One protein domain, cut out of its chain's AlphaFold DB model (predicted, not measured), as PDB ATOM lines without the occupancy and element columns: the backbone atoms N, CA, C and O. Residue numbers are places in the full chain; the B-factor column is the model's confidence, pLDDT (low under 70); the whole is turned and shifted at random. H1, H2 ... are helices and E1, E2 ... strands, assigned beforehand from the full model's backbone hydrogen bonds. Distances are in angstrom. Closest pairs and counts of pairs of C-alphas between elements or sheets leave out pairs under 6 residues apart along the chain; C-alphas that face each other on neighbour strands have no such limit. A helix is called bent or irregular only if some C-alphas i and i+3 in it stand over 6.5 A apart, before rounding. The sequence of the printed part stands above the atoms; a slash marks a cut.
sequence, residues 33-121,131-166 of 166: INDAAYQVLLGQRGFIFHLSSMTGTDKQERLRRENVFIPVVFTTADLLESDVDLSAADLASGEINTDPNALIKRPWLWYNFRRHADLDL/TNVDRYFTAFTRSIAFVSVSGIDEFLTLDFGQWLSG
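What this domain is: This is residues 33 to 121 and 131 to 166 of the 166 residues of an uncharacterized protein of Acidobacteria bacterium (UniProt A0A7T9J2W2). A narrow sheet of three strands, the long E5 and E4 with the short E1 at one edge, stands in the middle of a loose model; the first part of the long helix H1 crosses it, and the rest of H1 runs on past it to H2, which folds back. Away from H2, the small hairpin E2 E3 leads into a long loop, residues 82 to 103, while H3 and H4 sit at opposite ends of E5. The printed part has 125 residues, in the order H1 H2 E1 E2 E3 E4 H3 E5 H4 H5, five helices and five strands of mixed class; the larger sheet is mixed, the smaller antiparallel. It is loose, with a radius of gyration of the C-alphas of 18.1 A and spans of 56 by 40 by 30 A.

How they stand to each other: Start at H1, residues 33 to 53; with residues 51 to 52 alone it touches H2, residues 57 to 66, in a helical hairpin, opposite ways at a steep tilt of 44 degrees, the closest C-alphas being Ser 52 and Gln 60, 5.2 A. Next look at the sheet of E1, residues 72 to 75, E5, residues 141 to 148, and E4, residues 108 to 114. E1 and E5 are parallel, with N 73 and O 145 at 2.8 A; E5 and E4 are antiparallel, with N 111 and O 144 at 2.8 A. H1 is on this sheet at a height of 11.3 A and runs across the strands, at 75 degrees to E5 on the local plane; its closest C-alpha pair to E1 is Val 40 and Val 72, 7.0 A. In the hairpin of E2, residues 79 to 81, and E3, residues 104 to 106, find N 104 and O 81 at 2.8 A. E3 runs on into E4 at 85 degrees. H3, residues 133 to 140, only grazes the sheet. H4, residues 149 to 156, is on it at a height of 7.6 A, over E5 and along the strands; with H1 on one face and H4 on the other, there are three layers, helices on both faces of a sheet. H4 is irregular, with C-alphas 150 and 153 7.5 A apart. H5, residues 160 to 165, is not on the sheet. In H1, H2, H3 and H5 every O i to N i+4 pair is within hydrogen-bond range; in H4, 2 of 4 are.

Where its parts are: Find C-alpha 33 at (68.401, 8.486, -25.817); from there H1 runs 30.1 A to C-alpha 53. H2 spans 14.5 A, E4 19.2 A and E5 22.1 A, the last ending at C-alpha 148, (75.062, 7.511, -37.166). H5 ends at C-alpha 165, (94.251, -3.143, -24.998).

The domain as a whole: The C-alphas farthest apart are those of Gly 56 and Ala 92, 58.2 A. Residues 122 to 130 are not printed, and C-alphas 121 and 131 are 19.4 A apart across that cut. The link from E2 to E3 is long, and its residues 90 to 95 stand free, as do residues 131 to 136, of which 133 to 136 belong to H3. Confidence is under 70 at residues 64, 116 to 121, 131 to 140 and 166.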
ATOM      1  N   ILE A  33      67.030   8.933 -26.099       87.19
ATOM      2  CA  ILE A  33      68.401   8.486 -25.817       87.19
ATOM      3  C   ILE A  33      68.394   7.502 -24.647       87.19
ATOM      4  O   ILE A  33      68.949   6.412 -24.766       87.19
ATOM      5  N   ASN A  34      67.724   7.850 -23.544       87.00
ATOM      6  CA  ASN A  34      67.634   6.972 -22.377       87.00
ATOM      7  C   ASN A  34      66.848   5.696 -22.687       87.00
ATOM      8  O   ASN A  34      67.247   4.622 -22.248       87.00
ATOM      9  N   ASP A  35      65.761   5.792 -23.454       88.94
ATOM     10  CA  ASP A  35      64.974   4.626 -23.854       88.94
ATOM     11  C   ASP A  35      65.799   3.703 -24.767       88.94
ATOM     12  O   ASP A  35      65.842   2.495 -24.535       88.94
ATOM     13  N   ALA A  36      66.522   4.246 -25.753       91.69
ATOM     14  CA  ALA A  36      67.409   3.464 -26.615       91.69
ATOM     15  C   ALA A  36      68.549   2.810 -25.818       91.69
ATOM     16  O   ALA A  36      68.805   1.614 -25.977       91.69
ATOM     17  N   ALA A  37      69.184   3.567 -24.918       91.06
ATOM     18  CA  ALA A  37      70.220   3.075 -24.018       91.06
ATOM     19  C   ALA A  37      69.698   1.947 -23.110       91.06
ATOM     20  O   ALA A  37      70.334   0.903 -22.965       91.06
ATOM     21  N   TYR A  38      68.505   2.114 -22.540       89.31
ATOM     22  CA  TYR A  38      67.870   1.093 -21.717       89.31
ATOM     23  C   TYR A  38      67.585  -0.179 -22.521       89.31
ATOM     24  O   TYR A  38      67.934  -1.275 -22.085       89.31
ATOM     25  N   GLN A  39      66.994  -0.045 -23.712       91.56
ATOM     26  CA  GLN A  39      66.643  -1.183 -24.562       91.56
ATOM     27  C   GLN A  39      67.874  -1.964 -25.026       91.56
ATOM     28  O   GLN A  39      67.866  -3.194 -24.962       91.56
ATOM     29  N   VAL A  40      68.952  -1.289 -25.445       94.38
ATOM     30  CA  VAL A  40      70.172  -1.987 -25.881       94.38
ATOM     31  C   VAL A  40      70.833  -2.732 -24.722       94.38
ATOM     32  O   VAL A  40      71.253  -3.876 -24.893       94.38
ATOM     33  N   LEU A  41      70.856  -2.149 -23.519       90.62
ATOM     34  CA  LEU A  41      71.398  -2.816 -22.334       90.62
ATOM     35  C   LEU A  41      70.518  -3.980 -21.868       90.62
ATOM     36  O   LEU A  41      71.039  -5.021 -21.464       90.62
ATOM     37  N   LEU A  42      69.193  -3.841 -21.953       89.00
ATOM     38  CA  LEU A  42      68.260  -4.926 -21.666       89.00
ATOM     39  C   LEU A  42      68.448  -6.088 -22.652       89.00
ATOM     40  O   LEU A  42      68.525  -7.245 -22.234       89.00
ATOM     41  N   GLY A  43      68.585  -5.782 -23.945       90.06
ATOM     42  CA  GLY A  43      68.867  -6.761 -24.992       90.06
ATOM     43  C   GLY A  43      70.206  -7.464 -24.782       90.06
ATOM     44  O   GLY A  43      70.263  -8.693 -24.781       90.06
ATOM     45  N   GLN A  44      71.269  -6.702 -24.506       89.88
ATOM     46  CA  GLN A  44      72.590  -7.239 -24.174       89.88
ATOM     47  C   GLN A  44      72.517  -8.188 -22.970       89.88
ATOM     48  O   GLN A  44      73.051  -9.296 -23.020       89.88
ATOM     49  N   ARG A  45      71.814  -7.791 -21.902       84.88
ATOM     50  CA  ARG A  45      71.601  -8.625 -20.711       84.88
ATOM     51  C   ARG A  45      70.882  -9.925 -21.061       84.88
ATOM     52  O   ARG A  45      71.343 -10.996 -20.668       84.88
ATOM     53  N   GLY A  46      69.771  -9.840 -21.793       86.19
ATOM     54  CA  GLY A  46      69.012 -11.009 -22.235       86.19
ATOM     55  C   GLY A  46      69.861 -11.963 -23.074       86.19
ATOM     56  O   GLY A  46      69.829 -13.173 -22.858       86.19
ATOM     57  N   PHE A  47      70.687 -11.419 -23.967       87.38
ATOM     58  CA  PHE A  47      71.587 -12.201 -24.805       87.38
ATOM     59  C   PHE A  47      72.675 -12.912 -23.994       87.38
ATOM     60  O   PHE A  47      72.866 -14.116 -24.151       87.38
ATOM     61  N   ILE A  48      73.330 -12.215 -23.061       84.00
ATOM     62  CA  ILE A  48      74.333 -12.819 -22.168       84.00
ATOM     63  C   ILE A  48      73.711 -13.950 -21.339       84.00
ATOM     64  O   ILE A  48      74.304 -15.024 -21.212       84.00
ATOM     65  N   PHE A  49      72.504 -13.746 -20.801       82.94
ATOM     66  CA  PHE A  49      71.784 -14.789 -20.069       82.94
ATOM     67  C   PHE A  49      71.456 -15.997 -20.937       82.94
ATOM     68  O   PHE A  49      71.634 -17.131 -20.498       82.94
ATOM     69  N   HIS A  50      70.989 -15.757 -22.159       86.00
ATOM     70  CA  HIS A  50      70.662 -16.807 -23.110       86.00
ATOM     71  C   HIS A  50      71.893 -17.642 -23.485       86.00
ATOM     72  O   HIS A  50      71.853 -18.869 -23.430       86.00
ATOM     73  N   LEU A  51      73.023 -16.995 -23.782       82.56
ATOM     74  CA  LEU A  51      74.281 -17.696 -24.047       82.56
ATOM     75  C   LEU A  51      74.758 -18.489 -22.826       82.56
ATOM     76  O   LEU A  51      75.249 -19.613 -22.955       82.56
ATOM     77  N   SER A  52      74.576 -17.923 -21.632       80.56
ATOM     78  CA  SER A  52      74.930 -18.598 -20.386       80.56
ATOM     79  C   SER A  52      74.057 -19.836 -20.162       80.56
ATOM     80  O   SER A  52      74.574 -20.891 -19.824       80.56
ATOM     81  N   SER A  53      72.746 -19.771 -20.403       82.38
ATOM     82  CA  SER A  53      71.851 -20.917 -20.180       82.38
ATOM     83  C   SER A  53      72.068 -22.068 -21.169       82.38
ATOM     84  O   SER A  53      71.823 -23.223 -20.827       82.38
ATOM     85  N   MET A  54      72.568 -21.780 -22.372       81.25
ATOM     86  CA  MET A  54      72.920 -22.793 -23.375       81.25
ATOM     87  C   MET A  54      74.236 -23.521 -23.084       81.25
ATOM     88  O   MET A  54      74.552 -24.527 -23.722       81.25
ATOM     89  N   THR A  55      75.033 -23.009 -22.151       76.75
ATOM     90  CA  THR A  55      76.379 -23.497 -21.880       76.75
ATOM     91  C   THR A  55      76.476 -24.089 -20.475       76.75
ATOM     92  O   THR A  55      75.958 -23.538 -19.510       76.75
ATOM     93  N   GLY A  56      77.133 -25.249 -20.342       78.19
ATOM     94  CA  GLY A  56      77.495 -25.781 -19.022       78.19
ATOM     95  C   GLY A  56      78.416 -24.809 -18.271       78.19
ATOM     96  O   GLY A  56      79.043 -23.955 -18.899       78.19
ATOM     97  N   THR A  57      78.527 -24.949 -16.951       76.75
ATOM     98  CA  THR A  57      79.258 -24.028 -16.053       76.75
ATOM     99  C   THR A  57      80.656 -23.634 -16.549       76.75
ATOM    100  O   THR A  57      80.974 -22.448 -16.593       76.75
ATOM    101  N   ASP A  58      81.463 -24.581 -17.039       76.69
ATOM    102  CA  ASP A  58      82.813 -24.284 -17.556       76.69
ATOM    103  C   ASP A  58      82.804 -23.423 -18.830       76.69
ATOM    104  O   ASP A  58      83.702 -22.616 -19.077       76.69
ATOM    105  N   LYS A  59      81.774 -23.581 -19.665       75.31
ATOM    106  CA  LYS A  59      81.615 -22.809 -20.900       75.31
ATOM    107  C   LYS A  59      81.070 -21.404 -20.626       75.31
ATOM    108  O   LYS A  59      81.408 -20.495 -21.378       75.31
ATOM    109  N   GLN A  60      80.305 -21.202 -19.550       72.06
ATOM    110  CA  GLN A  60      79.863 -19.869 -19.123       72.06
ATOM    111  C   GLN A  60      81.049 -18.981 -18.736       72.06
ATOM    112  O   GLN A  60      81.134 -17.832 -19.169       72.06
ATOM    113  N   GLU A  61      81.996 -19.525 -17.971       71.81
ATOM    114  CA  GLU A  61      83.208 -18.799 -17.578       71.81
ATOM    115  C   GLU A  61      84.070 -18.428 -18.789       71.81
ATOM    116  O   GLU A  61      84.546 -17.296 -18.889       71.81
ATOM    117  N   ARG A  62      84.214 -19.338 -19.760       76.94
ATOM    118  CA  ARG A  62      84.907 -19.028 -21.021       76.94
ATOM    119  C   ARG A  62      84.187 -17.957 -21.828       76.94
ATOM    120  O   ARG A  62      84.838 -17.028 -22.289       76.94
ATOM    121  N   LEU A  63      82.859 -18.030 -21.950       75.00
ATOM    122  CA  LEU A  63      82.078 -17.003 -22.644       75.00
ATOM    123  C   LEU A  63      82.317 -15.610 -22.052       75.00
ATOM    124  O   LEU A  63      82.505 -14.664 -22.810       75.00
ATOM    125  N   ARG A  64      82.369 -15.497 -20.721       69.94
ATOM    126  CA  ARG A  64      82.629 -14.228 -20.024       69.94
ATOM    127  C   ARG A  64      84.053 -13.701 -20.211       69.94
ATOM    128  O   ARG A  64      84.238 -12.492 -20.195       69.94
ATOM    129  N   ARG A  65      85.049 -14.581 -20.345       73.00
ATOM    130  CA  ARG A  65      86.469 -14.193 -20.455       73.00
ATOM    131  C   ARG A  65      86.925 -13.941 -21.887       73.00
ATOM    132  O   ARG A  65      87.801 -13.114 -22.102       73.00
ATOM    133  N   GLU A  66      86.368 -14.677 -22.843       82.50
ATOM    134  CA  GLU A  66      86.826 -14.681 -24.238       82.50
ATOM    135  C   GLU A  66      86.000 -13.754 -25.140       82.50
ATOM    136  O   GLU A  66      86.396 -13.515 -26.276       82.50
ATOM    137  N   ASN A  67      84.863 -13.231 -24.664       83.62
ATOM    138  CA  ASN A  67      83.979 -12.394 -25.476       83.62
ATOM    139  C   ASN A  67      83.761 -11.031 -24.831       83.62
ATOM    140  O   ASN A  67      83.459 -10.925 -23.642       83.62
ATOM    141  N   VAL A  68      83.838  -9.993 -25.658       85.12
ATOM    142  CA  VAL A  68      83.467  -8.631 -25.284       85.12
ATOM    143  C   VAL A  68      82.141  -8.298 -25.951       85.12
ATOM    144  O   VAL A  68      81.996  -8.410 -27.165       85.12
ATOM    145  N   PHE A  69      81.166  -7.884 -25.148       88.31
ATOM    146  CA  PHE A  69      79.869  -7.436 -25.637       88.31
ATOM    147  C   PHE A  69      79.829  -5.912 -25.601       88.31
ATOM    148  O   PHE A  69      79.848  -5.321 -24.520       88.31
ATOM    149  N   ILE A  70      79.747  -5.289 -26.772       92.00
ATOM    150  CA  ILE A  70      79.683  -3.835 -26.918       92.00
ATOM    151  C   ILE A  70      78.235  -3.459 -27.260       92.00
ATOM    152  O   ILE A  70      77.742  -3.886 -28.305       92.00
ATOM    153  N   PRO A  71      77.518  -2.711 -26.404       94.06
ATOM    154  CA  PRO A  71      76.191  -2.220 -26.744       94.06
ATOM    155  C   PRO A  71      76.303  -1.078 -27.761       94.06
ATOM    156  O   PRO A  71      77.051  -0.120 -27.556       94.06
ATOM    157  N   VAL A  72      75.543  -1.182 -28.852       96.12
ATOM    158  CA  VAL A  72      75.561  -0.223 -29.964       96.12
ATOM    159  C   VAL A  72      74.136   0.182 -30.330       96.12
ATOM    160  O   VAL A  72      73.270  -0.677 -30.507       96.12
ATOM    161  N   VAL A  73      73.901   1.483 -30.472       96.81
ATOM    162  CA  VAL A  73      72.668   2.064 -31.008       96.81
ATOM    163  C   VAL A  73      72.965   2.674 -32.372       96.81
ATOM    164  O   VAL A  73      73.688   3.662 -32.479       96.81
ATOM    165  N   PHE A  74      72.366   2.108 -33.416       96.88
ATOM    166  CA  PHE A  74      72.368   2.713 -34.745       96.88
ATOM    167  C   PHE A  74      71.223   3.714 -34.858       96.88
ATOM    168  O   PHE A  74      70.082   3.404 -34.513       96.88
ATOM    169  N   THR A  75      71.522   4.919 -35.336       95.31
ATOM    170  CA  THR A  75      70.558   6.019 -35.382       95.31
ATOM    171  C   THR A  75      70.648   6.807 -36.684       95.31
ATOM    172  O   THR A  75      71.706   6.917 -37.300       95.31
ATOM    173  N   THR A  76      69.517   7.375 -37.102       95.06
ATOM    174  CA  THR A  76      69.427   8.337 -38.211       95.06
ATOM    175  C   THR A  76      69.663   9.778 -37.763       95.06
ATOM    176  O   THR A  76      69.720  10.669 -38.607       95.06
ATOM    177  N   ALA A  77      69.782  10.017 -36.455       92.12
ATOM    178  CA  ALA A  77      70.086  11.331 -35.915       92.12
ATOM    179  C   ALA A  77      71.536  11.736 -36.219       92.12
ATOM    180  O   ALA A  77      72.446  10.903 -36.198       92.12
ATOM    181  N   ASP A  78      71.742  13.034 -36.447       93.06
ATOM    182  CA  ASP A  78      73.077  13.623 -36.431       93.06
ATOM    183  C   ASP A  78      73.655  13.525 -35.012       93.06
ATOM    184  O   ASP A  78      72.991  13.864 -34.030       93.06
ATOM    185  N   LEU A  79      74.905  13.080 -34.915       93.12
ATOM    186  CA  LEU A  79      75.658  13.047 -33.667       93.12
ATOM    187  C   LEU A  79      76.595  14.250 -33.644       93.12
ATOM    188  O   LEU A  79      77.355  14.469 -34.589       93.12
ATOM    189  N   LEU A  80      76.509  15.043 -32.582       91.44
ATOM    190  CA  LEU A  80      77.235  16.298 -32.440       91.44
ATOM    191  C   LEU A  80      78.051  16.257 -31.151       91.44
ATOM    192  O   LEU A  80      77.542  15.855 -30.106       91.44
ATOM    193  N   GLU A  81      79.296  16.698 -31.233       89.94
ATOM    194  CA  GLU A  81      80.183  16.921 -30.097       89.94
ATOM    195  C   GLU A  81      80.534  18.409 -30.036       89.94
ATOM    196  O   GLU A  81      80.651  19.064 -31.071       89.94
ATOM    197  N   SER A  82      80.682  18.951 -28.832       87.12
ATOM    198  CA  SER A  82      81.155  20.316 -28.623       87.12
ATOM    199  C   SER A  82      82.094  20.342 -27.431       87.12
ATOM    200  O   SER A  82      81.776  19.784 -26.378       87.12
ATOM    201  N   ASP A  83      83.220  21.028 -27.595       83.38
ATOM    202  CA  ASP A  83      84.143  21.335 -26.509       83.38
ATOM    203  C   ASP A  83      83.572  22.504 -25.702       83.38
ATOM    204  O   ASP A  83      83.882  23.676 -25.925       83.38
ATOM    205  N   VAL A  84      82.673  22.183 -24.778       80.62
ATOM    206  CA  VAL A  84      82.082  23.175 -23.884       80.62
ATOM    207  C   VAL A  84      82.958  23.346 -22.651       80.62
ATOM    208  O   VAL A  84      83.109  22.427 -21.845       80.62
ATOM    209  N   ASP A  85      83.467  24.561 -22.451       81.12
ATOM    210  CA  ASP A  85      84.061  24.948 -21.176       81.12
ATOM    211  C   ASP A  85      82.958  25.195 -20.138       81.12
ATOM    212  O   ASP A  85      82.346  26.264 -20.074       81.12
ATOM    213  N   LEU A  86      82.709  24.188 -19.300       79.12
ATOM    214  CA  LEU A  86      81.739  24.284 -18.208       79.12
ATOM    215  C   LEU A  86      82.118  25.348 -17.166       79.12
ATOM    216  O   LEU A  86      81.243  25.801 -16.432       79.12
ATOM    217  N   SER A  87      83.387  25.767 -17.089       81.81
ATOM    218  CA  SER A  87      83.801  26.834 -16.169       81.81
ATOM    219  C   SER A  87      83.296  28.217 -16.596       81.81
ATOM    220  O   SER A  87      83.189  29.111 -15.757       81.81
ATOM    221  N   ALA A  88      82.920  28.373 -17.869       81.12
ATOM    222  CA  ALA A  88      82.330  29.588 -18.421       81.12
ATOM    223  C   ALA A  88      80.789  29.609 -18.354       81.12
ATOM    224  O   ALA A  88      80.174  30.563 -18.836       81.12
ATOM    225  N   ALA A  89      80.154  28.576 -17.788       84.12
ATOM    226  CA  ALA A  89      78.702  28.518 -17.655       84.12
ATOM    227  C   ALA A  89      78.189  29.554 -16.640       84.12
ATOM    228  O   ALA A  89      78.751  29.714 -15.553       84.12
ATOM    229  N   ASP A  90      77.087  30.230 -16.966       85.44
ATOM    230  CA  ASP A  90      76.422  31.110 -16.009       85.44
ATOM    231  C   ASP A  90      75.628  30.264 -15.007       85.44
ATOM    232  O   ASP A  90      74.598  29.674 -15.327       85.44
ATOM    233  N   LEU A  91      76.108  30.212 -13.763       85.19
ATOM    234  CA  LEU A  91      75.487  29.429 -12.694       85.19
ATOM    235  C   LEU A  91      74.087  29.925 -12.306       85.19
ATOM    236  O   LEU A  91      73.313  29.151 -11.745       85.19
ATOM    237  N   ALA A  92      73.764  31.199 -12.551       84.62
ATOM    238  CA  ALA A  92      72.470  31.763 -12.180       84.62
ATOM    239  C   ALA A  92      71.371  31.379 -13.180       84.62
ATOM    240  O   ALA A  92      70.256  31.057 -12.769       84.62
ATOM    241  N   SER A  93      71.683  31.406 -14.476       83.75
ATOM    242  CA  SER A  93      70.742  31.049 -15.546       83.75
ATOM    243  C   SER A  93      70.808  29.572 -15.944       83.75
ATOM    244  O   SER A  93      69.833  29.033 -16.464       83.75
ATOM    245  N   GLY A  94      71.938  28.908 -15.692       77.19
ATOM    246  CA  GLY A  94      72.242  27.587 -16.237       77.19
ATOM    247  C   GLY A  94      72.527  27.611 -17.740       77.19
ATOM    248  O   GLY A  94      72.598  26.549 -18.359       77.19
ATOM    249  N   GLU A  95      72.665  28.795 -18.343       80.25
ATOM    250  CA  GLU A  95      72.964  28.932 -19.761       80.25
ATOM    251  C   GLU A  95      74.458  28.736 -20.020       80.25
ATOM    252  O   GLU A  95      75.338  29.239 -19.316       80.25
ATOM    253  N   ILE A  96      74.734  27.994 -21.085       77.88
ATOM    254  CA  ILE A  96      76.073  27.798 -21.612       77.88
ATOM    255  C   ILE A  96      76.120  28.549 -22.933       77.88
ATOM    256  O   ILE A  96      75.354  28.251 -23.854       77.88
ATOM    257  N   ASN A  97      77.022  29.523 -23.027       70.81
ATOM    258  CA  ASN A  97      77.209  30.289 -24.248       70.81
ATOM    259  C   ASN A  97      77.907  29.398 -25.285       70.81
ATOM    260  O   ASN A  97      79.131  29.283 -25.310       70.81
ATOM    261  N   THR A  98      77.115  28.682 -26.081       71.06
ATOM    262  CA  THR A  98      77.616  27.758 -27.099       71.06
ATOM    263  C   THR A  98      77.707  28.493 -28.428       71.06
ATOM    264  O   THR A  98      76.701  28.970 -28.948       71.06
ATOM    265  N   ASP A  99      78.915  28.603 -28.987       79.94
ATOM    266  CA  ASP A  99      79.070  29.004 -30.386       79.94
ATOM    267  C   ASP A  99      78.486  27.875 -31.251       79.94
ATOM    268  O   ASP A  99      78.992  26.751 -31.192       79.94
ATOM    269  N   PRO A 100      77.438  28.115 -32.059       70.94
ATOM    270  CA  PRO A 100      76.879  27.084 -32.929       70.94
ATOM    271  C   PRO A 100      77.912  26.493 -33.899       70.94
ATOM    272  O   PRO A 100      77.753  25.356 -34.339       70.94
ATOM    273  N   ASN A 101      78.980  27.235 -34.213       77.31
ATOM    274  CA  ASN A 101      80.079  26.759 -35.055       77.31
ATOM    275  C   ASN A 101      81.047  25.818 -34.320       77.31
ATOM    276  O   ASN A 101      81.886  25.197 -34.967       77.31
ATOM    277  N   ALA A 102      80.937  25.693 -32.993       83.06
ATOM    278  CA  ALA A 102      81.727  24.759 -32.192       83.06
ATOM    279  C   ALA A 102      81.167  23.323 -32.210       83.06
ATOM    280  O   ALA A 102      81.809  22.414 -31.688       83.06
ATOM    281  N   LEU A 103      79.992  23.095 -32.812       88.31
ATOM    282  CA  LEU A 103      79.408  21.760 -32.948       88.31
ATOM    283  C   LEU A 103      80.071  20.982 -34.089       88.31
ATOM    284  O   LEU A 103      79.927  21.312 -35.268       88.31
ATOM    285  N   ILE A 104      80.749  19.894 -33.740       92.31
ATOM    286  CA  ILE A 104      81.419  18.991 -34.671       92.31
ATOM    287  C   ILE A 104      80.537  17.763 -34.884       92.31
ATOM    288  O   ILE A 104      80.217  17.036 -33.943       92.31
ATOM    289  N   LYS A 105      80.167  17.493 -36.140       94.31
ATOM    290  CA  LYS A 105      79.501  16.235 -36.502       94.31
ATOM    291  C   LYS A 105      80.451  15.058 -36.311       94.31
ATOM    292  O   LYS A 105      81.574  15.081 -36.817       94.31
ATOM    293  N   ARG A 106      79.981  14.008 -35.638       95.31
ATOM    294  CA  ARG A 106      80.726  12.761 -35.432       95.31
ATOM    295  C   ARG A 106      80.023  11.580 -36.102       95.31
ATOM    296  O   ARG A 106      78.798  11.497 -36.056       95.31
ATOM    297  N   PRO A 107      80.767  10.646 -36.718       96.75
ATOM    298  CA  PRO A 107      80.176   9.431 -37.275       96.75
ATOM    299  C   PRO A 107      79.628   8.515 -36.173       96.75
ATOM    300  O   PRO A 107      78.613   7.843 -36.373       96.75
ATOM    301  N   TRP A 108      80.262   8.529 -35.002       96.75
ATOM    302  CA  TRP A 108      79.860   7.804 -33.805       96.75
ATOM    303  C   TRP A 108      80.380   8.515 -32.548       96.75
ATOM    304  O   TRP A 108      81.317   9.308 -32.625       96.75
ATOM    305  N   LEU A 109      79.763   8.244 -31.398       94.94
ATOM    306  CA  LEU A 109      80.195   8.732 -30.086       94.94
ATOM    307  C   LEU A 109      79.964   7.680 -29.004       94.94
ATOM    308  O   LEU A 109      79.087   6.822 -29.135       94.94
ATOM    309  N   TRP A 110      80.747   7.752 -27.931       93.19
ATOM    310  CA  TRP A 110      80.502   6.964 -26.731       93.19
ATOM    311  C   TRP A 110      79.573   7.725 -25.793       93.19
ATOM    312  O   TRP A 110      79.696   8.927 -25.591       93.19
ATOM    313  N   TYR A 111      78.612   7.004 -25.232       89.81
ATOM    314  CA  TYR A 111      77.631   7.535 -24.305       89.81
ATOM    315  C   TYR A 111      77.691   6.738 -23.007       89.81
ATOM    316  O   TYR A 111      77.401   5.539 -22.975       89.81
ATOM    317  N   ASN A 112      78.075   7.405 -21.923       88.94
ATOM    318  CA  ASN A 112      78.192   6.797 -20.605       88.94
ATOM    319  C   ASN A 112      76.833   6.806 -19.893       88.94
ATOM    320  O   ASN A 112      76.461   7.766 -19.216       88.94
ATOM    321  N   PHE A 113      76.081   5.716 -20.039       87.12
ATOM    322  CA  PHE A 113      74.772   5.560 -19.421       87.12
ATOM    323  C   PHE A 113      74.893   5.079 -17.979       87.12
ATOM    324  O   PHE A 113      75.460   4.015 -17.707       87.12
ATOM    325  N   ARG A 114      74.295   5.822 -17.046       82.81
ATOM    326  CA  ARG A 114      74.115   5.348 -15.672       82.81
ATOM    327  C   ARG A 114      72.983   4.330 -15.649       82.81
ATOM    328  O   ARG A 114      71.837   4.657 -15.945       82.81
ATOM    329  N   ARG A 115      73.312   3.090 -15.302       71.62
ATOM    330  CA  ARG A 115      72.341   2.009 -15.170       71.62
ATOM    331  C   ARG A 115      71.381   2.308 -14.028       71.62
ATOM    332  O   ARG A 115      71.793   2.679 -12.930       71.62
ATOM    333  N   HIS A 116      70.100   2.080 -14.285       69.19
ATOM    334  CA  HIS A 116      69.121   1.931 -13.223       69.19
ATOM    335  C   HIS A 116      69.331   0.586 -12.506       69.19
ATOM    336  O   HIS A 116      69.791  -0.388 -13.104       69.19
ATOM    337  N   ALA A 117      68.998   0.541 -11.213       67.06
ATOM    338  CA  ALA A 117      69.184  -0.639 -10.361       67.06
ATOM    339  C   ALA A 117      68.398  -1.879 -10.839       67.06
ATOM    340  O   ALA A 117      68.715  -3.002 -10.468       67.06
ATOM    341  N   ASP A 118      67.383  -1.703 -11.686       68.31
ATOM    342  CA  ASP A 118      66.607  -2.787 -12.303       68.31
ATOM    343  C   ASP A 118      67.389  -3.548 -13.396       68.31
ATOM    344  O   ASP A 118      67.103  -4.717 -13.679       68.31
ATOM    345  N   LEU A 119      68.410  -2.914 -13.983       63.94
ATOM    346  CA  LEU A 119      69.330  -3.515 -14.952       63.94
ATOM    347  C   LEU A 119      70.520  -4.220 -14.299       63.94
ATOM    348  O   LEU A 119      71.324  -4.842 -15.007       63.94
ATOM    349  N   ASP A 120      70.642  -4.166 -12.973       65.62
ATOM    350  CA  ASP A 120      71.596  -5.007 -12.277       65.62
ATOM    351  C   ASP A 120      71.145  -6.467 -12.396       65.62
ATOM    352  O   ASP A 120      70.102  -6.914 -11.910       65.62
ATOM    353  N   LEU A 121      71.969  -7.245 -13.100       56.62
ATOM    354  CA  LEU A 121      72.174  -8.632 -12.718       56.62
ATOM    355  C   LEU A 121      72.403  -8.588 -11.214       56.62
ATOM    356  O   LEU A 121      73.201  -7.762 -10.780       56.62
ATOM    357  N   THR A 131      85.255  -0.631  -0.493       53.00
ATOM    358  CA  THR A 131      84.746   0.587  -1.137       53.00
ATOM    359  C   THR A 131      85.785   1.245  -2.051       53.00
ATOM    360  O   THR A 131      86.353   2.282  -1.720       53.00
ATOM    361  N   ASN A 132      86.057   0.640  -3.204       57.41
ATOM    362  CA  ASN A 132      86.796   1.289  -4.275       57.41
ATOM    363  C   ASN A 132      85.783   2.032  -5.163       57.41
ATOM    364  O   ASN A 132      84.926   1.407  -5.792       57.41
ATOM    365  N   VAL A 133      85.849   3.363  -5.165       59.31
ATOM    366  CA  VAL A 133      84.954   4.248  -5.931       59.31
ATOM    367  C   VAL A 133      84.981   3.905  -7.425       59.31
ATOM    368  O   VAL A 133      83.937   3.927  -8.076       59.31
ATOM    369  N   ASP A 134      86.120   3.444  -7.945       58.06
ATOM    370  CA  ASP A 134      86.261   3.035  -9.345       58.06
ATOM    371  C   ASP A 134      85.438   1.783  -9.665       58.06
ATOM    372  O   ASP A 134      84.856   1.671 -10.748       58.06
ATOM    373  N   ARG A 135      85.302   0.862  -8.698       58.16
ATOM    374  CA  ARG A 135      84.406  -0.300  -8.814       58.16
ATOM    375  C   ARG A 135      82.940   0.099  -8.785       58.16
ATOM    376  O   ARG A 135      82.141  -0.524  -9.471       58.16
ATOM    377  N   TYR A 136      82.586   1.139  -8.031       59.97
ATOM    378  CA  TYR A 136      81.238   1.702  -8.073       59.97
ATOM    379  C   TYR A 136      80.950   2.309  -9.452       59.97
ATOM    380  O   TYR A 136      79.946   1.961 -10.064       59.97
ATOM    381  N   PHE A 137      81.837   3.140 -10.004       59.88
ATOM    382  CA  PHE A 137      81.617   3.722 -11.334       59.88
ATOM    383  C   PHE A 137      81.534   2.668 -12.445       59.88
ATOM    384  O   PHE A 137      80.623   2.725 -13.271       59.88
ATOM    385  N   THR A 138      82.416   1.667 -12.439       63.25
ATOM    386  CA  THR A 138      82.353   0.550 -13.402       63.25
ATOM    387  C   THR A 138      81.166  -0.380 -13.162       63.25
ATOM    388  O   THR A 138      80.656  -0.979 -14.110       63.25
ATOM    389  N   ALA A 139      80.660  -0.490 -11.932       64.38
ATOM    390  CA  ALA A 139      79.399  -1.171 -11.684       64.38
ATOM    391  C   ALA A 139      78.239  -0.357 -12.272       64.38
ATOM    392  O   ALA A 139      77.495  -0.878 -13.090       64.38
ATOM    393  N   PHE A 140      78.088   0.923 -11.955       69.75
ATOM    394  CA  PHE A 140      76.850   1.649 -12.259       69.75
ATOM    395  C   PHE A 140      76.817   2.352 -13.619       69.75
ATOM    396  O   PHE A 140      75.744   2.777 -14.033       69.75
ATOM    397  N   THR A 141      77.923   2.410 -14.360       80.50
ATOM    398  CA  THR A 141      77.966   3.024 -15.696       80.50
ATOM    399  C   THR A 141      78.235   1.982 -16.782       80.50
ATOM    400  O   THR A 141      79.002   1.034 -16.593       80.50
ATOM    401  N   ARG A 142      77.584   2.126 -17.938       85.62
ATOM    402  CA  ARG A 142      77.893   1.378 -19.161       85.62
ATOM    403  C   ARG A 142      78.107   2.347 -20.309       85.62
ATOM    404  O   ARG A 142      77.258   3.198 -20.554       85.62
ATOM    405  N   SER A 143      79.217   2.184 -21.013       90.00
ATOM    406  CA  SER A 143      79.487   2.912 -22.248       90.00
ATOM    407  C   SER A 143      78.738   2.242 -23.397       90.00
ATOM    408  O   SER A 143      78.828   1.028 -23.579       90.00
ATOM    409  N   ILE A 144      77.969   3.031 -24.138       93.62
ATOM    410  CA  ILE A 144      77.162   2.613 -25.283       93.62
ATOM    411  C   ILE A 144      77.646   3.399 -26.490       93.62
ATOM    412  O   ILE A 144      77.747   4.622 -26.417       93.62
ATOM    413  N   ALA A 145      77.941   2.723 -27.593       95.69
ATOM    414  CA  ALA A 145      78.260   3.418 -28.832       95.69
ATOM    415  C   ALA A 145      76.962   3.885 -29.497       95.69
ATOM    416  O   ALA A 145      76.067   3.077 -29.742       95.69
ATOM    417  N   PHE A 146      76.865   5.165 -29.827       96.31
ATOM    418  CA  PHE A 146      75.860   5.670 -30.756       96.31
ATOM    419  C   PHE A 146      76.529   5.866 -32.103       96.31
ATOM    420  O   PHE A 146      77.554   6.535 -32.192       96.31
ATOM    421  N   VAL A 147      75.956   5.275 -33.145       97.19
ATOM    422  CA  VAL A 147      76.536   5.253 -34.486       97.19
ATOM    423  C   VAL A 147      75.514   5.816 -35.460       97.19
ATOM    424  O   VAL A 147      74.409   5.287 -35.604       97.19
ATOM    425  N   SER A 148      75.876   6.918 -36.107       97.62
ATOM    426  CA  SER A 148      75.062   7.511 -37.166       97.62
ATOM    427  C   SER A 148      75.076   6.619 -38.407       97.62
ATOM    428  O   SER A 148      76.008   5.840 -38.608       97.62
ATOM    429  N   VAL A 149      74.089   6.772 -39.294       97.00
ATOM    430  CA  VAL A 149      74.039   6.022 -40.565       97.00
ATOM    431  C   VAL A 149      75.333   6.156 -41.374       97.00
ATOM    432  O   VAL A 149      75.811   5.167 -41.918       97.00
ATOM    433  N   SER A 150      75.936   7.346 -41.425       97.00
ATOM    434  CA  SER A 150      77.191   7.561 -42.158       97.00
ATOM    435  C   SER A 150      78.416   6.933 -41.491       97.00
ATOM    436  O   SER A 150      79.447   6.801 -42.140       97.00
ATOM    437  N   GLY A 151      78.326   6.574 -40.208       97.19
ATOM    438  CA  GLY A 151      79.420   5.988 -39.436       97.19
ATOM    439  C   GLY A 151      79.403   4.464 -39.347       97.19
ATOM    440  O   GLY A 151      80.314   3.907 -38.746       97.19
ATOM    441  N   ILE A 152      78.390   3.782 -39.901       97.19
ATOM    442  CA  ILE A 152      78.213   2.328 -39.731       97.19
ATOM    443  C   ILE A 152      79.421   1.550 -40.254       97.19
ATOM    444  O   ILE A 152      80.001   0.760 -39.512       97.19
ATOM    445  N   ASP A 153      79.805   1.787 -41.509       97.62
ATOM    446  CA  ASP A 153      80.894   1.042 -42.144       97.62
ATOM    447  C   ASP A 153      82.224   1.289 -41.425       97.62
ATOM    448  O   ASP A 153      82.941   0.344 -41.106       97.62
ATOM    449  N   GLU A 154      82.519   2.548 -41.085       96.19
ATOM    450  CA  GLU A 154      83.713   2.915 -40.317       96.19
ATOM    451  C   GLU A 154      83.735   2.202 -38.957       96.19
ATOM    452  O   GLU A 154      84.715   1.537 -38.620       96.19
ATOM    453  N   PHE A 155      82.634   2.266 -38.206       96.25
ATOM    454  CA  PHE A 155      82.537   1.683 -36.870       96.25
ATOM    455  C   PHE A 155      82.715   0.158 -36.875       96.25
ATOM    456  O   PHE A 155      83.392  -0.389 -36.007       96.25
ATOM    457  N   LEU A 156      82.146  -0.541 -37.861       95.25
ATOM    458  CA  LEU A 156      82.262  -2.000 -37.974       95.25
ATOM    459  C   LEU A 156      83.662  -2.470 -38.392       95.25
ATOM    460  O   LEU A 156      83.986  -3.643 -38.208       95.25
ATOM    461  N   THR A 157      84.493  -1.576 -38.934       95.69
ATOM    462  CA  THR A 157      85.895  -1.872 -39.274       95.69
ATOM    463  C   THR A 157      86.877  -1.615 -38.132       95.69
ATOM    464  O   THR A 157      88.062  -1.915 -38.279       95.69
ATOM    465  N   LEU A 158      86.412  -1.082 -36.995       92.94
ATOM    466  CA  LEU A 158      87.263  -0.839 -35.834       92.94
ATOM    467  C   LEU A 158      87.796  -2.153 -35.249       92.94
ATOM    468  O   LEU A 158      87.045  -3.093 -34.979       92.94
ATOM    469  N   ASP A 159      89.100  -2.187 -34.971       91.38
ATOM    470  CA  ASP A 159      89.705  -3.245 -34.165       91.38
ATOM    471  C   ASP A 159      89.504  -2.934 -32.676       91.38
ATOM    472  O   ASP A 159      90.330  -2.297 -32.013       91.38
ATOM    473  N   PHE A 160      88.368  -3.381 -32.139       86.75
ATOM    474  CA  PHE A 160      88.065  -3.228 -30.717       86.75
ATOM    475  C   PHE A 160      89.050  -3.981 -29.815       86.75
ATOM    476  O   PHE A 160      89.228  -3.587 -28.665       86.75
ATOM    477  N   GLY A 161      89.707  -5.035 -30.310       84.12
ATOM    478  CA  GLY A 161      90.726  -5.756 -29.550       84.12
ATOM    479  C   GLY A 161      91.935  -4.867 -29.283       84.12
ATOM    480  O   GLY A 161      92.382  -4.755 -28.142       84.12
ATOM    481  N   GLN A 162      92.400  -4.163 -30.318       85.69
ATOM    482  CA  GLN A 162      93.450  -3.163 -30.171       85.69
ATOM    483  C   GLN A 162      92.995  -1.998 -29.282       85.69
ATOM    484  O   GLN A 162      93.727  -1.620 -28.366       85.69
ATOM    485  N   TRP A 163      91.793  -1.462 -29.509       77.94
ATOM    486  CA  TRP A 163      91.265  -0.315 -28.760       77.94
ATOM    487  C   TRP A 163      91.131  -0.582 -27.254       77.94
ATOM    488  O   TRP A 163      91.471   0.282 -26.457       77.94
ATOM    489  N   LEU A 164      90.693  -1.782 -26.858       75.88
ATOM    490  CA  LEU A 164      90.545  -2.165 -25.446       75.88
ATOM    491  C   LEU A 164      91.873  -2.503 -24.753       75.88
ATOM    492  O   LEU A 164      91.908  -2.617 -23.529       75.88
ATOM    493  N   SER A 165      92.940  -2.734 -25.521       75.94
ATOM    494  CA  SER A 165      94.251  -3.143 -24.998       75.94
ATOM    495  C   SER A 165      95.220  -1.986 -24.732       75.94
ATOM    496  O   SER A 165      96.271  -2.219 -24.133       75.94
ATOM    497  N   GLY A 166      94.894  -0.778 -25.206       60.19
ATOM    498  CA  GLY A 166      95.702   0.437 -25.051       60.19
ATOM    499  C   GLY A 166      95.233   1.304 -23.897       60.19
ATOM    500  O   GLY A 166      96.123   1.875 -23.229       60.19
TER     501      GLY A 166